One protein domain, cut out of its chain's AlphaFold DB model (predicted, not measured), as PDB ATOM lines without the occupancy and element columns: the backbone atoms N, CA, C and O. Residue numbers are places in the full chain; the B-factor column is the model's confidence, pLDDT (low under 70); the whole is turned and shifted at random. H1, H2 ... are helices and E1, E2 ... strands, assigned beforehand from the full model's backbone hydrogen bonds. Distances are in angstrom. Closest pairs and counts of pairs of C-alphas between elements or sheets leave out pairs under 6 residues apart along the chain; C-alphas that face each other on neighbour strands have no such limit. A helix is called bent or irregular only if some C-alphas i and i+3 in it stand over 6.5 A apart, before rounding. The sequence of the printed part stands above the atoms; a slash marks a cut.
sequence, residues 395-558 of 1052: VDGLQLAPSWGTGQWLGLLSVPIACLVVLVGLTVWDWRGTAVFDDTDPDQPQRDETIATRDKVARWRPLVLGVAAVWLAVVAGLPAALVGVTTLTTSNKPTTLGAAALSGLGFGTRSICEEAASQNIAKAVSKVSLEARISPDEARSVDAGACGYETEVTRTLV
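Overview. This is residues 395 to 558 of the 1052 residues of an uncharacterized protein of Phycicoccus sp. Root563 (UniProt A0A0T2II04). The model is a long rod, with a helical hairpin of H1 and H2a at one end and, at the other, helix H4 packed on a small two-stranded hairpin, E2 and E3. H2 is bent but runs nearly straight, and its arm H2b joins the ends, with short H3 packed on it. The printed part has 164 residues, in the order E1, H1, H2, H3, H4, E2, E3, and is mostly helix, with E2 and E3 antiparallel. It is extended, with a radius of gyration of the C-alphas of 28.6 A and spans of 99 by 33 by 24 A.

Arrangement. Start at E1, residues 395 to 400, which pairs with no named strand. H1, residues 406 to 439, is irregular, with C-alphas 412 and 415 7.2 A apart. H2, residues 445 to 490, was assigned as one helix by its hydrogen bonds but is bent: C-alphas 475 and 478 are 6.8 A apart, and arms H2a, 445 to 475, and H2b, 478 to 490, stand at 21 degrees. H1 and H2a touch as a hairpin, a shallow tilt of 18 degrees, opposite ways, closest at the C-alphas of Pro 416 and Ala 468, 4.9 A. The closest C-alphas of E1 and H2b are those of Leu 398 and Val 483, 5.8 A. H3, residues 496 to 507, is irregular, with C-alphas 504 and 507 7.4 A apart; it touches H2b at residues 485 to 490 alone, a steep tilt of 51 degrees, closest at the C-alphas of Thr 489 and Ala 499, 4.7 A. H4, residues 510 to 534, touches H2b at residue 490 alone, a steep tilt of 60 degrees, closest at the C-alphas of Thr 490 and Ala 516, 5.8 A. E2, residues 540 to 546, comes closest to H4 at the C-alphas of Ala 546 and Ala 517, 4.8 A. E3, residues 549 to 555, forms a hairpin with E2, where N 544 and O 551 are 2.8 A apart, within hydrogen-bond range. Every O i to N i+4 pair is within range in H2b, against 28 of 30 in H1, 25 of 27 in H2a, 7 of 8 in H3 and 20 of 21 in H4.

Along the chain. Find C-alpha 395 at (50.594, -30.304, -21.474), where E1 begins. H1 measures 46.6 A from first to last C-alpha, H2a 45.0 A and H4 36.5 A. E3 ends at C-alpha 555, (42.518, -30.046, -50.901).

Size, cuts and confidence. The C-alphas farthest apart, of Asp 443 and Val 558, are 99.7 A apart. The printed part has no cut, and its six links are tight. Mean pLDDT of the printed part is 71.1; look for values under 70 at residues 434 to 453 and 491 to 502, among others.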
ATOM      1  N   VAL A 395      51.437 -29.110 -21.615       61.19
ATOM      2  CA  VAL A 395      50.594 -30.304 -21.474       61.19
ATOM      3  C   VAL A 395      49.596 -30.294 -22.627       61.19
ATOM      4  O   VAL A 395      48.865 -29.319 -22.782       61.19
ATOM      5  N   ASP A 396      49.601 -31.363 -23.413       58.31
ATOM      6  CA  ASP A 396      48.853 -31.513 -24.669       58.31
ATOM      7  C   ASP A 396      47.527 -32.271 -24.448       58.31
ATOM      8  O   ASP A 396      46.488 -31.950 -25.018       58.31
ATOM      9  N   GLY A 397      47.491 -33.201 -23.490       65.06
ATOM     10  CA  GLY A 397      46.243 -33.862 -23.114       65.06
ATOM     11  C   GLY A 397      46.388 -34.876 -21.987       65.06
ATOM     12  O   GLY A 397      47.490 -35.247 -21.585       65.06
ATOM     13  N   LEU A 398      45.246 -35.327 -21.472       71.06
ATOM     14  CA  LEU A 398      45.135 -36.421 -20.507       71.06
ATOM     15  C   LEU A 398      44.644 -37.670 -21.240       71.06
ATOM     16  O   LEU A 398      43.662 -37.601 -21.976       71.06
ATOM     17  N   GLN A 399      45.306 -38.804 -21.026       69.00
ATOM     18  CA  GLN A 399      44.901 -40.092 -21.587       69.00
ATOM     19  C   GLN A 399      44.896 -41.173 -20.505       69.00
ATOM     20  O   GLN A 399      45.684 -41.138 -19.555       69.00
ATOM     21  N   LEU A 400      44.000 -42.151 -20.661       69.06
ATOM     22  CA  LEU A 400      44.086 -43.409 -19.925       69.06
ATOM     23  C   LEU A 400      45.261 -44.198 -20.503       69.06
ATOM     24  O   LEU A 400      45.397 -44.284 -21.723       69.06
ATOM     25  N   ALA A 401      46.126 -44.735 -19.643       63.75
ATOM     26  CA  ALA A 401      47.332 -45.418 -20.101       63.75
ATOM     27  C   ALA A 401      46.970 -46.646 -20.973       63.75
ATOM     28  O   ALA A 401      46.267 -47.539 -20.498       63.75
ATOM     29  N   PRO A 402      47.439 -46.725 -22.232       52.81
ATOM     30  CA  PRO A 402      46.919 -47.687 -23.208       52.81
ATOM     31  C   PRO A 402      47.433 -49.131 -23.052       52.81
ATOM     32  O   PRO A 402      46.938 -50.020 -23.737       52.81
ATOM     33  N   SER A 403      48.398 -49.410 -22.165       59.59
ATOM     34  CA  SER A 403      49.003 -50.746 -22.035       59.59
ATOM     35  C   SER A 403      49.312 -51.110 -20.581       59.59
ATOM     36  O   SER A 403      50.451 -51.016 -20.124       59.59
ATOM     37  N   TRP A 404      48.289 -51.517 -19.836       58.91
ATOM     38  CA  TRP A 404      48.465 -52.029 -18.479       58.91
ATOM     39  C   TRP A 404      48.964 -53.477 -18.466       58.91
ATOM     40  O   TRP A 404      48.327 -54.363 -19.036       58.91
ATOM     41  N   GLY A 405      50.075 -53.724 -17.768       58.03
ATOM     42  CA  GLY A 405      50.584 -55.071 -17.486       58.03
ATOM     43  C   GLY A 405      49.904 -55.726 -16.273       58.03
ATOM     44  O   GLY A 405      49.235 -55.063 -15.477       58.03
ATOM     45  N   THR A 406      50.109 -57.034 -16.080       58.22
ATOM     46  CA  THR A 406      49.474 -57.834 -15.007       58.22
ATOM     47  C   THR A 406      49.686 -57.251 -13.601       58.22
ATOM     48  O   THR A 406      48.766 -57.257 -12.787       58.22
ATOM     49  N   GLY A 407      50.862 -56.682 -13.311       56.97
ATOM     50  CA  GLY A 407      51.164 -56.074 -12.008       56.97
ATOM     51  C   GLY A 407      50.324 -54.830 -11.675       56.97
ATOM     52  O   GLY A 407      49.942 -54.640 -10.521       56.97
ATOM     53  N   GLN A 408      49.975 -54.010 -12.670       65.75
ATOM     54  CA  GLN A 408      49.154 -52.804 -12.476       65.75
ATOM     55  C   GLN A 408      47.684 -53.165 -12.228       65.75
ATOM     56  O   GLN A 408      47.053 -52.611 -11.325       65.75
ATOM     57  N   TRP A 409      47.173 -54.169 -12.949       65.50
ATOM     58  CA  TRP A 409      45.850 -54.744 -12.696       65.50
ATOM     59  C   TRP A 409      45.743 -55.355 -11.295       65.50
ATOM     60  O   TRP A 409      44.757 -55.115 -10.595       65.50
ATOM     61  N   LEU A 410      46.775 -56.079 -10.848       66.31
ATOM     62  CA  LEU A 410      46.842 -56.618  -9.486       66.31
ATOM     63  C   LEU A 410      46.855 -55.504  -8.428       66.31
ATOM     64  O   LEU A 410      46.183 -55.631  -7.408       66.31
ATOM     65  N   GLY A 411      47.548 -54.390  -8.683       65.25
ATOM     66  CA  GLY A 411      47.529 -53.207  -7.820       65.25
ATOM     67  C   GLY A 411      46.136 -52.581  -7.692       65.25
ATOM     68  O   GLY A 411      45.654 -52.399  -6.572       65.25
ATOM     69  N   LEU A 412      45.454 -52.317  -8.815       70.88
ATOM     70  CA  LEU A 412      44.103 -51.734  -8.822       70.88
ATOM     71  C   LEU A 412      43.085 -52.634  -8.103       70.88
ATOM     72  O   LEU A 412      42.265 -52.142  -7.320       70.88
ATOM     73  N   LEU A 413      43.144 -53.943  -8.364       75.44
ATOM     74  CA  LEU A 413      42.182 -54.924  -7.859       75.44
ATOM     75  C   LEU A 413      42.523 -55.464  -6.464       75.44
ATOM     76  O   LEU A 413      41.674 -56.108  -5.853       75.44
ATOM     77  N   SER A 414      43.707 -55.168  -5.922       74.00
ATOM     78  CA  SER A 414      44.152 -55.658  -4.608       74.00
ATOM     79  C   SER A 414      43.160 -55.357  -3.476       74.00
ATOM     80  O   SER A 414      42.802 -56.256  -2.716       74.00
ATOM     81  N   VAL A 415      42.666 -54.117  -3.384       73.94
ATOM     82  CA  VAL A 415      41.712 -53.687  -2.347       73.94
ATOM     83  C   VAL A 415      40.323 -54.315  -2.547       73.94
ATOM     84  O   VAL A 415      39.803 -54.874  -1.580       73.94
ATOM     85  N   PRO A 416      39.716 -54.310  -3.754       78.19
ATOM     86  CA  PRO A 416      38.485 -55.057  -4.025       78.19
ATOM     87  C   PRO A 416      38.594 -56.557  -3.734       78.19
ATOM     88  O   PRO A 416      37.687 -57.121  -3.126       78.19
ATOM     89  N   ILE A 417      39.706 -57.197  -4.108       78.62
ATOM     90  CA  ILE A 417      39.954 -58.620  -3.842       78.62
ATOM     91  C   ILE A 417      40.081 -58.860  -2.334       78.62
ATOM     92  O   ILE A 417      39.440 -59.766  -1.810       78.62
ATOM     93  N   ALA A 418      40.827 -58.027  -1.604       77.69
ATOM     94  CA  ALA A 418      40.916 -58.119  -0.146       77.69
ATOM     95  C   ALA A 418      39.541 -57.936   0.524       77.69
ATOM     96  O   ALA A 418      39.187 -58.689   1.429       77.69
ATOM     97  N   CYS A 419      38.734 -56.985   0.044       80.75
ATOM     98  CA  CYS A 419      37.360 -56.791   0.507       80.75
ATOM     99  C   CYS A 419      36.484 -58.016   0.214       80.75
ATOM    100  O   CYS A 419      35.713 -58.423   1.079       80.75
ATOM    101  N   LEU A 420      36.630 -58.637  -0.960       82.06
ATOM    102  CA  LEU A 420      35.939 -59.876  -1.313       82.06
ATOM    103  C   LEU A 420      36.331 -61.020  -0.370       82.06
ATOM    104  O   LEU A 420      35.447 -61.694   0.151       82.06
ATOM    105  N   VAL A 421      37.624 -61.199  -0.081       86.12
ATOM    106  CA  VAL A 421      38.100 -62.205   0.886       86.12
ATOM    107  C   VAL A 421      37.497 -61.962   2.269       86.12
ATOM    108  O   VAL A 421      37.001 -62.898   2.897       86.12
ATOM    109  N   VAL A 422      37.473 -60.710   2.735       82.75
ATOM    110  CA  VAL A 422      36.839 -60.351   4.011       82.75
ATOM    111  C   VAL A 422      35.335 -60.622   3.975       82.75
ATOM    112  O   VAL A 422      34.810 -61.161   4.941       82.75
ATOM    113  N   LEU A 423      34.629 -60.309   2.886       81.50
ATOM    114  CA  LEU A 423      33.192 -60.577   2.749       81.50
ATOM    115  C   LEU A 423      32.875 -62.070   2.739       81.50
ATOM    116  O   LEU A 423      31.910 -62.483   3.384       81.50
ATOM    117  N   VAL A 424      33.681 -62.876   2.049       84.06
ATOM    118  CA  VAL A 424      33.580 -64.338   2.085       84.06
ATOM    119  C   VAL A 424      33.829 -64.827   3.508       84.06
ATOM    120  O   VAL A 424      33.010 -65.569   4.037       84.06
ATOM    121  N   GLY A 425      34.876 -64.337   4.179       83.50
ATOM    122  CA  GLY A 425      35.164 -64.664   5.578       83.50
ATOM    123  C   GLY A 425      34.027 -64.293   6.533       83.50
ATOM    124  O   GLY A 425      33.617 -65.118   7.342       83.50
ATOM    125  N   LEU A 426      33.459 -63.091   6.399       82.44
ATOM    126  CA  LEU A 426      32.291 -62.633   7.157       82.44
ATOM    127  C   LEU A 426      31.053 -63.488   6.866       82.44
ATOM    128  O   LEU A 426      30.272 -63.756   7.771       82.44
ATOM    129  N   THR A 427      30.875 -63.933   5.623       82.44
ATOM    130  CA  THR A 427      29.750 -64.786   5.219       82.44
ATOM    131  C   THR A 427      29.888 -66.199   5.764       82.44
ATOM    132  O   THR A 427      28.923 -66.733   6.296       82.44
ATOM    133  N   VAL A 428      31.088 -66.775   5.710       81.88
ATOM    134  CA  VAL A 428      31.393 -68.067   6.338       81.88
ATOM    135  C   VAL A 428      31.254 -67.971   7.859       81.88
ATOM    136  O   VAL A 428      30.753 -68.901   8.483       81.88
ATOM    137  N   TRP A 429      31.657 -66.850   8.463       79.75
ATOM    138  CA  TRP A 429      31.488 -66.603   9.894       79.75
ATOM    139  C   TRP A 429      30.012 -66.516  10.292       79.75
ATOM    140  O   TRP A 429      29.605 -67.169  11.247       79.75
ATOM    141  N   ASP A 430      29.204 -65.741   9.562       79.88
ATOM    142  CA  ASP A 430      27.753 -65.633   9.775       79.88
ATOM    143  C   ASP A 430      27.062 -66.990   9.580       79.88
ATOM    144  O   ASP A 430      26.237 -67.373  10.400       79.88
ATOM    145  N   TRP A 431      27.476 -67.760   8.566       78.12
ATOM    146  CA  TRP A 431      26.966 -69.108   8.301       78.12
ATOM    147  C   TRP A 431      27.324 -70.123   9.402       78.12
ATOM    148  O   TRP A 431      26.493 -70.930   9.821       78.12
ATOM    149  N   ARG A 432      28.546 -70.070   9.943       75.50
ATOM    150  CA  ARG A 432      28.901 -70.858  11.136       75.50
ATOM    151  C   ARG A 432      28.116 -70.401  12.363       75.50
ATOM    152  O   ARG A 432      27.698 -71.234  13.155       75.50
ATOM    153  N   GLY A 433      27.884 -69.095  12.492       71.00
ATOM    154  CA  GLY A 433      27.048 -68.516  13.539       71.00
ATOM    155  C   GLY A 433      25.588 -68.968  13.460       71.00
ATOM    156  O   GLY A 433      25.017 -69.245  14.503       71.00
ATOM    157  N   THR A 434      24.994 -69.092  12.263       69.69
ATOM    158  CA  THR A 434      23.647 -69.677  12.085       69.69
ATOM    159  C   THR A 434      23.603 -71.127  12.528       69.69
ATOM    160  O   THR A 434      22.724 -71.479  13.297       69.69
ATOM    161  N   ALA A 435      24.576 -71.941  12.109       69.06
ATOM    162  CA  ALA A 435      24.597 -73.357  12.459       69.06
ATOM    163  C   ALA A 435      24.695 -73.571  13.979       69.06
ATOM    164  O   ALA A 435      24.000 -74.414  14.524       69.06
ATOM    165  N   VAL A 436      25.508 -72.763  14.672       64.44
ATOM    166  CA  VAL A 436      25.597 -72.799  16.141       64.44
ATOM    167  C   VAL A 436      24.321 -72.262  16.793       64.44
ATOM    168  O   VAL A 436      23.876 -72.831  17.782       64.44
ATOM    169  N   PHE A 437      23.729 -71.191  16.250       64.56
ATOM    170  CA  PHE A 437      22.502 -70.573  16.765       64.56
ATOM    171  C   PHE A 437      21.278 -71.494  16.668       64.56
ATOM    172  O   PHE A 437      20.437 -71.459  17.562       64.56
ATOM    173  N   ASP A 438      21.186 -72.297  15.606       67.50
ATOM    174  CA  ASP A 438      20.089 -73.251  15.397       67.50
ATOM    175  C   ASP A 438      20.211 -74.483  16.321       67.50
ATOM    176  O   ASP A 438      19.195 -75.080  16.666       67.50
ATOM    177  N   ASP A 439      21.429 -74.816  16.772       67.19
ATOM    178  CA  ASP A 439      21.721 -75.929  17.697       67.19
ATOM    179  C   ASP A 439      21.738 -75.521  19.190       67.19
ATOM    180  O   ASP A 439      21.835 -76.393  20.058       67.19
ATOM    181  N   THR A 440      21.675 -74.223  19.530       64.44
ATOM    182  CA  THR A 440      21.740 -73.755  20.934       64.44
ATOM    183  C   THR A 440      20.370 -73.447  21.534       64.44
ATOM    184  O   THR A 440      19.558 -72.722  20.959       64.44
ATOM    185  N   ASP A 441      20.154 -73.954  22.750       66.50
ATOM    186  CA  ASP A 441      18.936 -73.748  23.540       66.50
ATOM    187  C   ASP A 441      18.714 -72.248  23.856       66.50
ATOM    188  O   ASP A 441      19.699 -71.534  24.107       66.50
ATOM    189  N   PRO A 442      17.466 -71.728  23.856       58.06
ATOM    190  CA  PRO A 442      17.181 -70.300  23.948       58.06
ATOM    191  C   PRO A 442      17.755 -69.564  25.154       58.06
ATOM    192  O   PRO A 442      18.051 -68.379  25.018       58.06
ATOM    193  N   ASP A 443      17.936 -70.260  26.275       60.12
ATOM    194  CA  ASP A 443      18.331 -69.680  27.562       60.12
ATOM    195  C   ASP A 443      19.852 -69.705  27.811       60.12
ATOM    196  O   ASP A 443      20.323 -69.316  28.882       60.12
ATOM    197  N   GLN A 444      20.661 -70.160  26.842       66.75
ATOM    198  CA  GLN A 444      22.114 -70.206  27.014       66.75
ATOM    199  C   GLN A 444      22.809 -68.870  26.680       66.75
ATOM    200  O   GLN A 444      22.621 -68.325  25.592       66.75
ATOM    201  N   PRO A 445      23.757 -68.397  27.516       59.62
ATOM    202  CA  PRO A 445      24.493 -67.143  27.291       59.62
ATOM    203  C   PRO A 445      25.362 -67.135  26.017       59.62
ATOM    204  O   PRO A 445      25.732 -66.074  25.514       59.62
ATOM    205  N   GLN A 446      25.674 -68.307  25.452       61.59
ATOM    206  CA  GLN A 446      26.355 -68.427  24.155       61.59
ATOM    207  C   GLN A 446      25.493 -67.922  22.986       61.59
ATOM    208  O   GLN A 446      26.030 -67.464  21.970       61.59
ATOM    209  N   ARG A 447      24.164 -67.948  23.130       60.28
ATOM    210  CA  ARG A 447      23.219 -67.461  22.123       60.28
ATOM    211  C   ARG A 447      23.269 -65.937  22.006       60.28
ATOM    212  O   ARG A 447      23.408 -65.421  20.896       60.28
ATOM    213  N   ASP A 448      23.296 -65.229  23.134       61.12
ATOM    214  CA  ASP A 448      23.440 -63.766  23.188       61.12
ATOM    215  C   ASP A 448      24.780 -63.293  22.612       61.12
ATOM    216  O   ASP A 448      24.844 -62.325  21.844       61.12
ATOM    217  N   GLU A 449      25.868 -64.009  22.918       67.19
ATOM    218  CA  GLU A 449      27.180 -63.727  22.332       67.19
ATOM    219  C   GLU A 449      27.162 -63.934  20.808       67.19
ATOM    220  O   GLU A 449      27.725 -63.126  20.056       67.19
ATOM    221  N   THR A 450      26.449 -64.954  20.328       65.12
ATOM    222  CA  THR A 450      26.275 -65.229  18.894       65.12
ATOM    223  C   THR A 450      25.464 -64.127  18.203       65.12
ATOM    224  O   THR A 450      25.917 -63.613  17.175       65.12
ATOM    225  N   ILE A 451      24.347 -63.668  18.784       62.81
ATOM    226  CA  ILE A 451      23.542 -62.536  18.273       62.81
ATOM    227  C   ILE A 451      24.398 -61.268  18.169       62.81
ATOM    228  O   ILE A 451      24.506 -60.669  17.096       62.81
ATOM    229  N   ALA A 452      25.104 -60.905  19.245       63.88
ATOM    230  CA  ALA A 452      25.973 -59.728  19.268       63.88
ATOM    231  C   ALA A 452      27.107 -59.805  18.229       63.88
ATOM    232  O   ALA A 452      27.600 -58.783  17.737       63.88
ATOM    233  N   THR A 453      27.562 -61.014  17.898       68.38
ATOM    234  CA  THR A 453      28.595 -61.239  16.883       68.38
ATOM    235  C   THR A 453      28.029 -61.112  15.469       68.38
ATOM    236  O   THR A 453      28.660 -60.479  14.618       68.38
ATOM    237  N   ARG A 454      26.820 -61.620  15.220       70.62
ATOM    238  CA  ARG A 454      26.124 -61.491  13.929       70.62
ATOM    239  C   ARG A 454      25.736 -60.052  13.619       70.62
ATOM    240  O   ARG A 454      25.971 -59.592  12.501       70.62
ATOM    241  N   ASP A 455      25.303 -59.293  14.620       66.25
ATOM    242  CA  ASP A 455      25.066 -57.852  14.496       66.25
ATOM    243  C   ASP A 455      26.322 -57.084  14.083       66.25
ATOM    244  O   ASP A 455      26.277 -56.183  13.237       66.25
ATOM    245  N   LYS A 456      27.485 -57.455  14.635       69.00
ATOM    246  CA  LYS A 456      28.764 -56.888  14.192       69.00
ATOM    247  C   LYS A 456      29.004 -57.226  12.722       69.00
ATOM    248  O   LYS A 456      29.293 -56.318  11.946       69.00
ATOM    249  N   VAL A 457      28.858 -58.489  12.317       73.62
ATOM    250  CA  VAL A 457      29.059 -58.924  10.920       73.62
ATOM    251  C   VAL A 457      28.127 -58.185   9.950       73.62
ATOM    252  O   VAL A 457      28.588 -57.680   8.921       73.62
ATOM    253  N   ALA A 458      26.849 -58.040  10.302       68.56
ATOM    254  CA  ALA A 458      25.860 -57.296   9.526       68.56
ATOM    255  C   ALA A 458      26.235 -55.812   9.359       68.56
ATOM    256  O   ALA A 458      26.017 -55.241   8.291       68.56
ATOM    257  N   ARG A 459      26.870 -55.194  10.367       70.75
ATOM    258  CA  ARG A 459      27.413 -53.823  10.271       70.75
ATOM    259  C   ARG A 459      28.666 -53.735   9.393       70.75
ATOM    260  O   ARG A 459      28.830 -52.744   8.682       70.75
ATOM    261  N   TRP A 460      29.545 -54.741   9.420       74.19
ATOM    262  CA  TRP A 460      30.803 -54.739   8.655       74.19
ATOM    263  C   TRP A 460      30.605 -54.987   7.156       74.19
ATOM    264  O   TRP A 460      31.286 -54.356   6.352       74.19
ATOM    265  N   ARG A 461      29.659 -55.843   6.755       77.56
ATOM    266  CA  ARG A 461      29.371 -56.146   5.337       77.56
ATOM    267  C   ARG A 461      29.180 -54.904   4.443       77.56
ATOM    268  O   ARG A 461      29.934 -54.760   3.479       77.56
ATOM    269  N   PRO A 462      28.242 -53.982   4.734       72.88
ATOM    270  CA  PRO A 462      28.050 -52.787   3.913       72.88
ATOM    271  C   PRO A 462      29.244 -51.828   3.986       72.88
ATOM    272  O   PRO A 462      29.489 -51.100   3.029       72.88
ATOM    273  N   LEU A 463      30.006 -51.830   5.087       75.50
ATOM    274  CA  LEU A 463      31.221 -51.026   5.209       75.50
ATOM    275  C   LEU A 463      32.327 -51.543   4.279       75.50
ATOM    276  O   LEU A 463      32.918 -50.752   3.554       75.50
ATOM    277  N   VAL A 464      32.568 -52.856   4.248       74.44
ATOM    278  CA  VAL A 464      33.574 -53.482   3.372       74.44
ATOM    279  C   VAL A 464      33.204 -53.311   1.894       74.44
ATOM    280  O   VAL A 464      34.051 -52.924   1.090       74.44
ATOM    281  N   LEU A 465      31.928 -53.505   1.541       78.56
ATOM    282  CA  LEU A 465      31.421 -53.204   0.195       78.56
ATOM    283  C   LEU A 465      31.586 -51.720  -0.157       78.56
ATOM    284  O   LEU A 465      32.026 -51.390  -1.255       78.56
ATOM    285  N   GLY A 466      31.270 -50.829   0.785       76.12
ATOM    286  CA  GLY A 466      31.448 -49.391   0.625       76.12
ATOM    287  C   GLY A 466      32.905 -49.005   0.379       76.12
ATOM    288  O   GLY A 466      33.171 -48.215  -0.518       76.12
ATOM    289  N   VAL A 467      33.855 -49.596   1.108       76.62
ATOM    290  CA  VAL A 467      35.298 -49.370   0.905       76.62
ATOM    291  C   VAL A 467      35.731 -49.809  -0.493       76.62
ATOM    292  O   VAL A 467      36.409 -49.042  -1.172       76.62
ATOM    293  N   ALA A 468      35.305 -50.987  -0.955       76.56
ATOM    294  CA  ALA A 468      35.614 -51.459  -2.305       76.56
ATOM    295  C   ALA A 468      35.014 -50.550  -3.392       76.56
ATOM    296  O   ALA A 468      35.699 -50.193  -4.351       76.56
ATOM    297  N   ALA A 469      33.756 -50.132  -3.229       78.00
ATOM    298  CA  ALA A 469      33.077 -49.244  -4.168       78.00
ATOM    299  C   ALA A 469      33.718 -47.849  -4.211       78.00
ATOM    300  O   ALA A 469      33.965 -47.322  -5.293       78.00
ATOM    301  N   VAL A 470      34.035 -47.270  -3.048       77.06
ATOM    302  CA  VAL A 470      34.741 -45.986  -2.947       77.06
ATOM    303  C   VAL A 470      36.131 -46.097  -3.557       77.06
ATOM    304  O   VAL A 470      36.514 -45.212  -4.309       77.06
ATOM    305  N   TRP A 471      36.865 -47.183  -3.306       78.25
ATOM    306  CA  TRP A 471      38.159 -47.420  -3.943       78.25
ATOM    307  C   TRP A 471      38.036 -47.433  -5.468       78.25
ATOM    308  O   TRP A 471      38.703 -46.660  -6.144       78.25
ATOM    309  N   LEU A 472      37.130 -48.232  -6.032       76.25
ATOM    310  CA  LEU A 472      36.936 -48.276  -7.484       76.25
ATOM    311  C   LEU A 472      36.511 -46.915  -8.053       76.25
ATOM    312  O   LEU A 472      37.042 -46.486  -9.075       76.25
ATOM    313  N   ALA A 473      35.608 -46.205  -7.374       75.50
ATOM    314  CA  ALA A 473      35.169 -44.877  -7.786       75.50
ATOM    315  C   ALA A 473      36.304 -43.841  -7.733       75.50
ATOM    316  O   ALA A 473      36.440 -43.043  -8.651       75.50
ATOM    317  N   VAL A 474      37.134 -43.858  -6.691       71.69
ATOM    318  CA  VAL A 474      38.211 -42.880  -6.468       71.69
ATOM    319  C   VAL A 474      39.435 -43.188  -7.326       71.69
ATOM    320  O   VAL A 474      40.051 -42.265  -7.846       71.69
ATOM    321  N   VAL A 475      39.805 -44.457  -7.489       70.00
ATOM    322  CA  VAL A 475      41.054 -44.849  -8.162       70.00
ATOM    323  C   VAL A 475      40.869 -45.027  -9.667       70.00
ATOM    324  O   VAL A 475      41.777 -44.695 -10.424       70.00
ATOM    325  N   ALA A 476      39.701 -45.507 -10.107       71.88
ATOM    326  CA  ALA A 476      39.418 -45.757 -11.521       71.88
ATOM    327  C   ALA A 476      38.287 -44.880 -12.080       71.88
ATOM    328  O   ALA A 476      38.433 -44.282 -13.142       71.88
ATOM    329  N   GLY A 477      37.165 -44.766 -11.365       78.25
ATOM    330  CA  GLY A 477      35.969 -44.076 -11.857       78.25
ATOM    331  C   GLY A 477      36.183 -42.585 -12.121       78.25
ATOM    332  O   GLY A 477      35.938 -42.116 -13.231       78.25
ATOM    333  N   LEU A 478      36.665 -41.843 -11.122       78.25
ATOM    334  CA  LEU A 478      36.910 -40.404 -11.214       78.25
ATOM    335  C   LEU A 478      37.947 -40.080 -12.296       78.25
ATOM    336  O   LEU A 478      37.629 -39.265 -13.167       78.25
ATOM    337  N   PRO A 479      39.152 -40.689 -12.319       77.56
ATOM    338  CA  PRO A 479      40.139 -40.331 -13.329       77.56
ATOM    339  C   PRO A 479      39.713 -40.733 -14.747       77.56
ATOM    340  O   PRO A 479      39.957 -39.971 -15.681       77.56
ATOM    341  N   ALA A 480      39.000 -41.854 -14.921       75.56
ATOM    342  CA  ALA A 480      38.433 -42.227 -16.219       75.56
ATOM    343  C   ALA A 480      37.345 -41.254 -16.683       75.56
ATOM    344  O   ALA A 480      37.342 -40.852 -17.846       75.56
ATOM    345  N   ALA A 481      36.455 -40.835 -15.780       79.19
ATOM    346  CA  ALA A 481      35.449 -39.824 -16.080       79.19
ATOM    347  C   ALA A 481      36.101 -38.500 -16.498       79.19
ATOM    348  O   ALA A 481      35.674 -37.898 -17.480       79.19
ATOM    349  N   LEU A 482      37.171 -38.080 -15.814       79.69
ATOM    350  CA  LEU A 482      37.914 -36.884 -16.192       79.69
ATOM    351  C   LEU A 482      38.543 -37.009 -17.582       79.69
ATOM    352  O   LEU A 482      38.346 -36.114 -18.397       79.69
ATOM    353  N   VAL A 483      39.259 -38.105 -17.865       76.38
ATOM    354  CA  VAL A 483      39.846 -38.333 -19.196       76.38
ATOM    355  C   VAL A 483      38.757 -38.334 -20.268       76.38
ATOM    356  O   VAL A 483      38.940 -37.739 -21.327       76.38
ATOM    357  N   GLY A 484      37.603 -38.950 -19.996       74.38
ATOM    358  CA  GLY A 484      36.446 -38.908 -20.887       74.38
ATOM    359  C   GLY A 484      35.988 -37.475 -21.170       74.38
ATOM    360  O   GLY A 484      35.863 -37.094 -22.330       74.38
ATOM    361  N   VAL A 485      35.816 -36.654 -20.128       75.31
ATOM    362  CA  VAL A 485      35.414 -35.240 -20.248       75.31
ATOM    363  C   VAL A 485      36.443 -34.413 -21.027       75.31
ATOM    364  O   VAL A 485      36.069 -33.639 -21.911       75.31
ATOM    365  N   THR A 486      37.740 -34.588 -20.762       74.38
ATOM    366  CA  THR A 486      38.792 -33.852 -21.481       74.38
ATOM    367  C   THR A 486      38.895 -34.293 -22.934       74.38
ATOM    368  O   THR A 486      39.007 -33.450 -23.815       74.38
ATOM    369  N   THR A 487      38.767 -35.596 -23.205       74.38
ATOM    370  CA  THR A 487      38.766 -36.144 -24.571       74.38
ATOM    371  C   THR A 487      37.561 -35.646 -25.365       74.38
ATOM    372  O   THR A 487      37.690 -35.328 -26.543       74.38
ATOM    373  N   LEU A 488      36.387 -35.516 -24.740       72.00
ATOM    374  CA  LEU A 488      35.208 -34.905 -25.370       72.00
ATOM    375  C   LEU A 488      35.411 -33.417 -25.684       72.00
ATOM    376  O   LEU A 488      34.809 -32.913 -26.623       72.00
ATOM    377  N   THR A 489      36.257 -32.722 -24.920       72.50
ATOM    378  CA  THR A 489      36.575 -31.302 -25.139       72.50
ATOM    379  C   THR A 489      37.604 -31.116 -26.264       72.50
ATOM    380  O   THR A 489      37.515 -30.158 -27.031       72.50
ATOM    381  N   THR A 490      38.573 -32.031 -26.391       72.06
ATOM    382  CA  THR A 490      39.679 -31.944 -27.365       72.06
ATOM    383  C   THR A 490      39.455 -32.733 -28.660       72.06
ATOM    384  O   THR A 490      40.173 -32.521 -29.637       72.06
ATOM    385  N   SER A 491      38.469 -33.635 -28.706       67.75
ATOM    386  CA  SER A 491      38.106 -34.378 -29.919       67.75
ATOM    387  C   SER A 491      36.996 -33.684 -30.711       67.75
ATOM    388  O   SER A 491      36.035 -33.188 -30.134       67.75
ATOM    389  N   ASN A 492      37.079 -33.736 -32.044       62.69
ATOM    390  CA  ASN A 492      36.034 -33.252 -32.958       62.69
ATOM    391  C   ASN A 492      34.842 -34.236 -33.082       62.69
ATOM    392  O   ASN A 492      34.310 -34.441 -34.168       62.69
ATOM    393  N   LYS A 493      34.524 -34.986 -32.012       58.56
ATOM    394  CA  LYS A 493      33.612 -36.149 -32.051       58.56
ATOM    395  C   LYS A 493      32.255 -35.968 -31.350       58.56
ATOM    396  O   LYS A 493      31.357 -36.740 -31.686       58.56
ATOM    397  N   PRO A 494      32.022 -34.993 -30.449       52.66
ATOM    398  CA  PRO A 494      30.672 -34.530 -30.146       52.66
ATOM    399  C   PRO A 494      30.378 -33.188 -30.841       52.66
ATOM    400  O   PRO A 494      31.289 -32.490 -31.270       52.66
ATOM    401  N   THR A 495      29.099 -32.817 -30.934       62.28
ATOM    402  CA  THR A 495      28.639 -31.538 -31.506       62.28
ATOM    403  C   THR A 495      29.407 -30.333 -30.933       62.28
ATOM    404  O   THR A 495      29.678 -30.290 -29.730       62.28
ATOM    405  N   THR A 496      29.707 -29.324 -31.762       63.56
ATOM    406  CA  THR A 496      30.387 -28.063 -31.372       63.56
ATOM    407  C   THR A 496      29.872 -27.454 -30.077       63.56
ATOM    408  O   THR A 496      30.648 -27.037 -29.215       63.56
ATOM    409  N   LEU A 497      28.548 -27.471 -29.906       64.75
ATOM    410  CA  LEU A 497      27.848 -26.987 -28.723       64.75
ATOM    411  C   LEU A 497      28.303 -27.690 -27.431       64.75
ATOM    412  O   LEU A 497      28.471 -27.040 -26.400       64.75
ATOM    413  N   GLY A 498      28.520 -29.008 -27.477       63.84
ATOM    414  CA  GLY A 498      28.976 -29.793 -26.329       63.84
ATOM    415  C   GLY A 498      30.421 -29.475 -25.941       63.84
ATOM    416  O   GLY A 498      30.706 -29.260 -24.761       63.84
ATOM    417  N   ALA A 499      31.321 -29.381 -26.925       65.06
ATOM    418  CA  ALA A 499      32.729 -29.050 -26.692       65.06
ATOM    419  C   ALA A 499      32.909 -27.608 -26.179       65.06
ATOM    420  O   ALA A 499      33.679 -27.376 -25.242       65.06
ATOM    421  N   ALA A 500      32.146 -26.650 -26.720       67.19
ATOM    422  CA  ALA A 500      32.136 -25.264 -26.253       67.19
ATOM    423  C   ALA A 500      31.630 -25.144 -24.803       67.19
ATOM    424  O   ALA A 500      32.235 -24.446 -23.988       67.19
ATOM    425  N   ALA A 501      30.562 -25.872 -24.449       67.50
ATOM    426  CA  ALA A 501      30.029 -25.887 -23.088       67.50
ATOM    427  C   ALA A 501      31.032 -26.467 -22.072       67.50
ATOM    428  O   ALA A 501      31.249 -25.872 -21.017       67.50
ATOM    429  N   LEU A 502      31.681 -27.594 -22.389       67.25
ATOM    430  CA  LEU A 502      32.684 -28.222 -21.515       67.25
ATOM    431  C   LEU A 502      33.951 -27.365 -21.354       67.25
ATOM    432  O   LEU A 502      34.484 -27.257 -20.245       67.25
ATOM    433  N   SER A 503      34.395 -26.703 -22.426       70.44
ATOM    434  CA  SER A 503      35.496 -25.733 -22.381       70.44
ATOM    435  C   SER A 503      35.151 -24.534 -21.486       70.44
ATOM    436  O   SER A 503      35.915 -24.197 -20.580       70.44
ATOM    437  N   GLY A 504      33.946 -23.967 -21.636       67.75
ATOM    438  CA  GLY A 504      33.450 -22.873 -20.790       67.75
ATOM    439  C   GLY A 504      33.303 -23.239 -19.304       67.75
ATOM    440  O   GLY A 504      33.421 -22.372 -18.437       67.75
ATOM    441  N   LEU A 505      33.105 -24.524 -18.993       69.38
ATOM    442  CA  LEU A 505      33.110 -25.051 -17.623       69.38
ATOM    443  C   LEU A 505      34.525 -25.200 -17.028       69.38
ATOM    444  O   LEU A 505      34.661 -25.375 -15.820       69.38
ATOM    445  N   GLY A 506      35.579 -25.065 -17.837       73.31
ATOM    446  CA  GLY A 506      36.973 -25.061 -17.385       73.31
ATOM    447  C   GLY A 506      37.766 -26.334 -17.688       73.31
ATOM    448  O   GLY A 506      38.876 -26.459 -17.179       73.31
ATOM    449  N   PHE A 507      37.247 -27.256 -18.513       73.94
ATOM    450  CA  PHE A 507      37.949 -28.491 -18.915       73.94
ATOM    451  C   PHE A 507      38.823 -28.344 -20.180       73.94
ATOM    452  O   PHE A 507      39.407 -29.325 -20.639       73.94
ATOM    453  N   GLY A 508      38.955 -27.128 -20.725       70.00
ATOM    454  CA  GLY A 508      39.867 -26.782 -21.820       70.00
ATOM    455  C   GLY A 508      40.736 -25.581 -21.443       70.00
ATOM    456  O   GLY A 508      40.228 -24.482 -21.232       70.00
ATOM    457  N   THR A 509      42.052 -25.772 -21.317       70.75
ATOM    458  CA  THR A 509      42.986 -24.646 -21.143       70.75
ATOM    459  C   THR A 509      43.413 -24.115 -22.506       70.75
ATOM    460  O   THR A 509      43.392 -24.846 -23.494       70.75
ATOM    461  N   ARG A 510      43.850 -22.850 -22.564       66.81
ATOM    462  CA  ARG A 510      44.310 -22.226 -23.813       66.81
ATOM    463  C   ARG A 510      45.380 -23.063 -24.522       66.81
ATOM    464  O   ARG A 510      45.242 -23.325 -25.706       66.81
ATOM    465  N   SER A 511      46.378 -23.551 -23.784       65.62
ATOM    466  CA  SER A 511      47.454 -24.369 -24.352       65.62
ATOM    467  C   SER A 511      46.969 -25.723 -24.874       65.62
ATOM    468  O   SER A 511      47.417 -26.153 -25.928       65.62
ATOM    469  N   ILE A 512      46.052 -26.387 -24.158       71.06
ATOM    470  CA  ILE A 512      45.494 -27.681 -24.584       71.06
ATOM    471  C   ILE A 512      44.648 -27.498 -25.847       71.06
ATOM    472  O   ILE A 512      44.716 -28.312 -26.759       71.06
ATOM    473  N   CYS A 513      43.860 -26.423 -25.918       73.56
ATOM    474  CA  CYS A 513      43.008 -26.155 -27.071       73.56
ATOM    475  C   CYS A 513      43.804 -25.730 -28.309       73.56
ATOM    476  O   CYS A 513      43.493 -26.200 -29.400       73.56
ATOM    477  N   GLU A 514      44.836 -24.894 -28.151       70.69
ATOM    478  CA  GLU A 514      45.740 -24.518 -29.249       70.69
ATOM    479  C   GLU A 514      46.443 -25.757 -29.828       70.69
ATOM    480  O   GLU A 514      46.462 -25.949 -31.046       70.69
ATOM    481  N   GLU A 515      46.946 -26.648 -28.968       70.44
ATOM    482  CA  GLU A 515      47.634 -27.860 -29.418       70.44
ATOM    483  C   GLU A 515      46.667 -28.869 -30.052       70.44
ATOM    484  O   GLU A 515      46.903 -29.320 -31.174       70.44
ATOM    485  N   ALA A 516      45.529 -29.152 -29.411       74.31
ATOM    486  CA  ALA A 516      44.523 -30.067 -29.945       74.31
ATOM    487  C   ALA A 516      43.961 -29.594 -31.296       74.31
ATOM    488  O   ALA A 516      43.778 -30.409 -32.206       74.31
ATOM    489  N   ALA A 517      43.730 -28.286 -31.455       74.88
ATOM    490  CA  ALA A 517      43.323 -27.703 -32.730       74.88
ATOM    491  C   ALA A 517      44.400 -27.931 -33.796       74.88
ATOM    492  O   ALA A 517      44.091 -28.439 -34.875       74.88
ATOM    493  N   SER A 518      45.668 -27.648 -33.478       71.81
ATOM    494  CA  SER A 518      46.775 -27.845 -34.420       71.81
ATOM    495  C   SER A 518      46.917 -29.307 -34.870       71.81
ATOM    496  O   SER A 518      47.069 -29.580 -36.061       71.81
ATOM    497  N   GLN A 519      46.772 -30.265 -33.949       72.31
ATOM    498  CA  GLN A 519      46.867 -31.694 -34.250       72.31
ATOM    499  C   GLN A 519      45.680 -32.209 -35.065       72.31
ATOM    500  O   GLN A 519      45.867 -33.026 -35.969       72.31
ATOM    501  N   ASN A 520      44.457 -31.761 -34.765       75.38
ATOM    502  CA  ASN A 520      43.275 -32.151 -35.535       75.38
ATOM    503  C   ASN A 520      43.325 -31.574 -36.952       75.38
ATOM    504  O   ASN A 520      43.021 -32.300 -37.898       75.38
ATOM    505  N   ILE A 521      43.788 -30.331 -37.110       74.50
ATOM    506  CA  ILE A 521      44.038 -29.730 -38.425       74.50
ATOM    507  C   ILE A 521      45.107 -30.532 -39.177       74.50
ATOM    508  O   ILE A 521      44.875 -30.923 -40.317       74.50
ATOM    509  N   ALA A 522      46.232 -30.876 -38.544       70.94
ATOM    510  CA  ALA A 522      47.282 -31.678 -39.181       70.94
ATOM    511  C   ALA A 522      46.784 -33.069 -39.627       70.94
ATOM    512  O   ALA A 522      47.078 -33.520 -40.739       70.94
ATOM    513  N   LYS A 523      45.975 -33.741 -38.796       73.94
ATOM    514  CA  LYS A 523      45.335 -35.018 -39.152       73.94
ATOM    515  C   LYS A 523      44.351 -34.853 -40.304       73.94
ATOM    516  O   LYS A 523      44.401 -35.660 -41.232       73.94
ATOM    517  N   ALA A 524      43.511 -33.820 -40.285       73.75
ATOM    518  CA  ALA A 524      42.596 -33.527 -41.382       73.75
ATOM    519  C   ALA A 524      43.357 -33.269 -42.688       73.75
ATOM    520  O   ALA A 524      43.054 -33.909 -43.690       73.75
ATOM    521  N   VAL A 525      44.426 -32.464 -42.659       73.56
ATOM    522  CA  VAL A 525      45.311 -32.244 -43.814       73.56
ATOM    523  C   VAL A 525      45.851 -33.574 -44.342       73.56
ATOM    524  O   VAL A 525      45.743 -33.828 -45.540       73.56
ATOM    525  N   SER A 526      46.382 -34.454 -43.484       73.06
ATOM    526  CA  SER A 526      46.907 -35.764 -43.913       73.06
ATOM    527  C   SER A 526      45.839 -36.653 -44.561       73.06
ATOM    528  O   SER A 526      46.089 -37.252 -45.607       73.06
ATOM    529  N   LYS A 527      44.627 -36.677 -43.994       77.31
ATOM    530  CA  LYS A 527      43.503 -37.486 -44.472       77.31
ATOM    531  C   LYS A 527      42.983 -36.984 -45.817       77.31
ATOM    532  O   LYS A 527      42.910 -37.762 -46.764       77.31
ATOM    533  N   VAL A 528      42.723 -35.682 -45.925       77.25
ATOM    534  CA  VAL A 528      42.296 -35.030 -47.171       77.25
ATOM    535  C   VAL A 528      43.358 -35.216 -48.259       77.25
ATOM    536  O   VAL A 528      43.034 -35.469 -49.413       77.25
ATOM    537  N   SER A 529      44.644 -35.164 -47.900       72.25
ATOM    538  CA  SER A 529      45.747 -35.405 -48.841       72.25
ATOM    539  C   SER A 529      45.801 -36.837 -49.362       72.25
ATOM    540  O   SER A 529      46.265 -37.058 -50.479       72.25
ATOM    541  N   LEU A 530      45.367 -37.809 -48.559       75.38
ATOM    542  CA  LEU A 530      45.277 -39.206 -48.965       75.38
ATOM    543  C   LEU A 530      44.048 -39.434 -49.856       75.38
ATOM    544  O   LEU A 530      44.158 -40.076 -50.895       75.38
ATOM    545  N   GLU A 531      42.905 -38.842 -49.506       76.06
ATOM    546  CA  GLU A 531      41.656 -38.928 -50.278       76.06
ATOM    547  C   GLU A 531      41.757 -38.223 -51.639       76.06
ATOM    548  O   GLU A 531      41.322 -38.770 -52.652       76.06
ATOM    549  N   ALA A 532      42.412 -37.061 -51.702       71.50
ATOM    550  CA  ALA A 532      42.656 -36.339 -52.951       71.50
ATOM    551  C   ALA A 532      43.602 -37.095 -53.912       71.50
ATOM    552  O   ALA A 532      43.570 -36.857 -55.115       71.50
ATOM    553  N   ARG A 533      44.433 -38.031 -53.416       73.00
ATOM    554  CA  ARG A 533      45.242 -38.928 -54.270       73.00
ATOM    555  C   ARG A 533      44.418 -40.059 -54.885       73.00
ATOM    556  O   ARG A 533      44.799 -40.574 -55.930       73.00
ATOM    557  N   ILE A 534      43.325 -40.459 -54.232       76.38
ATOM    558  CA  ILE A 534      42.440 -41.542 -54.686       76.38
ATOM    559  C   ILE A 534      41.506 -41.051 -55.807       76.38
ATOM    560  O   ILE A 534      41.169 -41.822 -56.702       76.38
ATOM    561  N   SER A 535      41.119 -39.771 -55.795       72.94
ATOM    562  CA  SER A 535      40.306 -39.137 -56.846       72.94
ATOM    563  C   SER A 535      40.902 -37.778 -57.237       72.94
ATOM    564  O   SER A 535      40.511 -36.758 -56.669       72.94
ATOM    565  N   PRO A 536      41.869 -37.753 -58.171       64.50
ATOM    566  CA  PRO A 536      42.447 -36.510 -58.672       64.50
ATOM    567  C   PRO A 536      41.380 -35.638 -59.363       64.50
ATOM    568  O   PRO A 536      40.420 -36.168 -59.916       64.50
ATOM    569  N   ASP A 537      41.552 -34.314 -59.330       65.88
ATOM    570  CA  ASP A 537      40.669 -33.288 -59.919       65.88
ATOM    571  C   ASP A 537      39.289 -33.064 -59.240       65.88
ATOM    572  O   ASP A 537      38.524 -32.206 -59.681       65.88
ATOM    573  N   GLU A 538      38.987 -33.737 -58.120       72.62
ATOM    574  CA  GLU A 538      37.808 -33.470 -57.271       72.62
ATOM    575  C   GLU A 538      38.233 -32.838 -55.932       72.62
ATOM    576  O   GLU A 538      39.156 -33.317 -55.268       72.62
ATOM    577  N   ALA A 539      37.575 -31.750 -55.512       70.38
ATOM    578  CA  ALA A 539      37.858 -31.121 -54.222       70.38
ATOM    579  C   ALA A 539      37.386 -32.031 -53.079       70.38
ATOM    580  O   ALA A 539      36.202 -32.361 -52.985       70.38
ATOM    581  N   ARG A 540      38.306 -32.429 -52.196       78.88
ATOM    582  CA  ARG A 540      37.992 -33.188 -50.978       78.88
ATOM    583  C   ARG A 540      38.113 -32.269 -49.777       78.88
ATOM    584  O   ARG A 540      39.111 -31.560 -49.660       78.88
ATOM    585  N   SER A 541      37.124 -32.298 -48.893       75.44
ATOM    586  CA  SER A 541      37.131 -31.531 -47.655       75.44
ATOM    587  C   SER A 541      36.856 -32.410 -46.442       75.44
ATOM    588  O   SER A 541      36.125 -33.398 -46.512       75.44
ATOM    589  N   VAL A 542      37.507 -32.080 -45.327       77.69
ATOM    590  CA  VAL A 542      37.289 -32.719 -44.027       77.69
ATOM    591  C   VAL A 542      37.238 -31.636 -42.961       77.69
ATOM    592  O   VAL A 542      38.132 -30.790 -42.883       77.69
ATOM    593  N   ASP A 543      36.228 -31.710 -42.101       75.06
ATOM    594  CA  ASP A 543      36.109 -30.829 -40.943       75.06
ATOM    595  C   ASP A 543      37.187 -31.138 -39.899       75.06
ATOM    596  O   ASP A 543      37.422 -32.287 -39.499       75.06
ATOM    597  N   ALA A 544      37.825 -30.081 -39.417       72.19
ATOM    598  CA  ALA A 544      38.818 -30.105 -38.362       72.19
ATOM    599  C   ALA A 544      38.433 -29.103 -37.278       72.19
ATOM    600  O   ALA A 544      38.015 -27.988 -37.554       72.19
ATOM    601  N   GLY A 545      38.599 -29.479 -36.020       70.75
ATOM    602  CA  GLY A 545      38.156 -28.633 -34.927       70.75
ATOM    603  C   GLY A 545      38.553 -29.174 -33.568       70.75
ATOM    604  O   GLY A 545      38.831 -30.366 -33.418       70.75
ATOM    605  N   ALA A 546      38.630 -28.292 -32.576       74.88
ATOM    606  CA  ALA A 546      38.834 -28.645 -31.173       74.88
ATOM    607  C   ALA A 546      38.267 -27.543 -30.271       74.88
ATOM    608  O   ALA A 546      38.240 -26.373 -30.649       74.88
ATOM    609  N   CYS A 547      37.827 -27.900 -29.060       73.25
ATOM    610  CA  CYS A 547      37.333 -26.944 -28.062       73.25
ATOM    611  C   CYS A 547      36.193 -26.021 -28.550       73.25
ATOM    612  O   CYS A 547      36.102 -24.872 -28.121       73.25
ATOM    613  N   GLY A 548      35.313 -26.520 -29.427       68.62
ATOM    614  CA  GLY A 548      34.180 -25.761 -29.973       68.62
ATOM    615  C   GLY A 548      34.512 -24.880 -31.183       68.62
ATOM    616  O   GLY A 548      33.614 -24.220 -31.696       68.62
ATOM    617  N   TYR A 549      35.766 -24.882 -31.644       72.00
ATOM    618  CA  TYR A 549      36.174 -24.299 -32.922       72.00
ATOM    619  C   TYR A 549      36.110 -25.357 -34.027       72.00
ATOM    620  O   TYR A 549      36.621 -26.458 -33.825       72.00
ATOM    621  N   GLU A 550      35.540 -25.008 -35.179       69.94
ATOM    622  CA  GLU A 550      35.512 -25.824 -36.396       69.94
ATOM    623  C   GLU A 550      36.043 -25.017 -37.585       69.94
ATOM    624  O   GLU A 550      35.761 -23.828 -37.732       69.94
ATOM    625  N   THR A 551      36.805 -25.687 -38.440       72.06
ATOM    626  CA  THR A 551      37.280 -25.205 -39.732       72.06
ATOM    627  C   THR A 551      37.225 -26.350 -40.733       72.06
ATOM    628  O   THR A 551      37.497 -27.499 -40.402       72.06
ATOM    629  N   GLU A 552      36.923 -26.044 -41.983       76.44
ATOM    630  CA  GLU A 552      36.957 -27.023 -43.067       76.44
ATOM    631  C   GLU A 552      38.349 -27.000 -43.718       76.44
ATOM    632  O   GLU A 552      38.872 -25.929 -44.039       76.44
ATOM    633  N   VAL A 553      38.975 -28.169 -43.881       74.50
ATOM    634  CA  VAL A 553      40.246 -28.311 -44.606       74.50
ATOM    635  C   VAL A 553      39.959 -28.937 -45.962       74.50
ATOM    636  O   VAL A 553      39.583 -30.105 -46.026       74.50
ATOM    637  N   THR A 554      40.194 -28.189 -47.040       74.06
ATOM    638  CA  THR A 554      39.934 -28.637 -48.417       74.06
ATOM    639  C   THR A 554      41.234 -28.762 -49.207       74.06
ATOM    640  O   THR A 554      42.090 -27.877 -49.145       74.06
ATOM    641  N   ARG A 555      41.391 -29.847 -49.975       73.50
ATOM    642  CA  ARG A 555      42.518 -30.046 -50.901       73.50
ATOM    643  C   ARG A 555      42.026 -30.607 -52.231       73.50
ATOM    644  O   ARG A 555      41.190 -31.509 -52.261       73.50
ATOM    645  N   THR A 556      42.629 -30.127 -53.311       70.69
ATOM    646  CA  THR A 556      42.403 -30.612 -54.676       70.69
ATOM    647  C   THR A 556      43.760 -30.898 -55.312       70.69
ATOM    648  O   THR A 556      44.662 -30.066 -55.239       70.69
ATOM    649  N   LEU A 557      43.936 -32.081 -55.902       64.31
ATOM    650  CA  LEU A 557      45.143 -32.448 -56.652       64.31
ATOM    651  C   LEU A 557      44.853 -32.292 -58.149       64.31
ATOM    652  O   LEU A 557      44.021 -33.026 -58.670       64.31
ATOM    653  N   VAL A 558      45.521 -31.343 -58.815       61.03
ATOM    654  CA  VAL A 558      45.336 -31.045 -60.248       61.03
ATOM    655  C   VAL A 558      46.325 -31.860 -61.085       61.03
ATOM    656  O   VAL A 558      47.534 -31.773 -60.870       61.03
TER     657      VAL A 558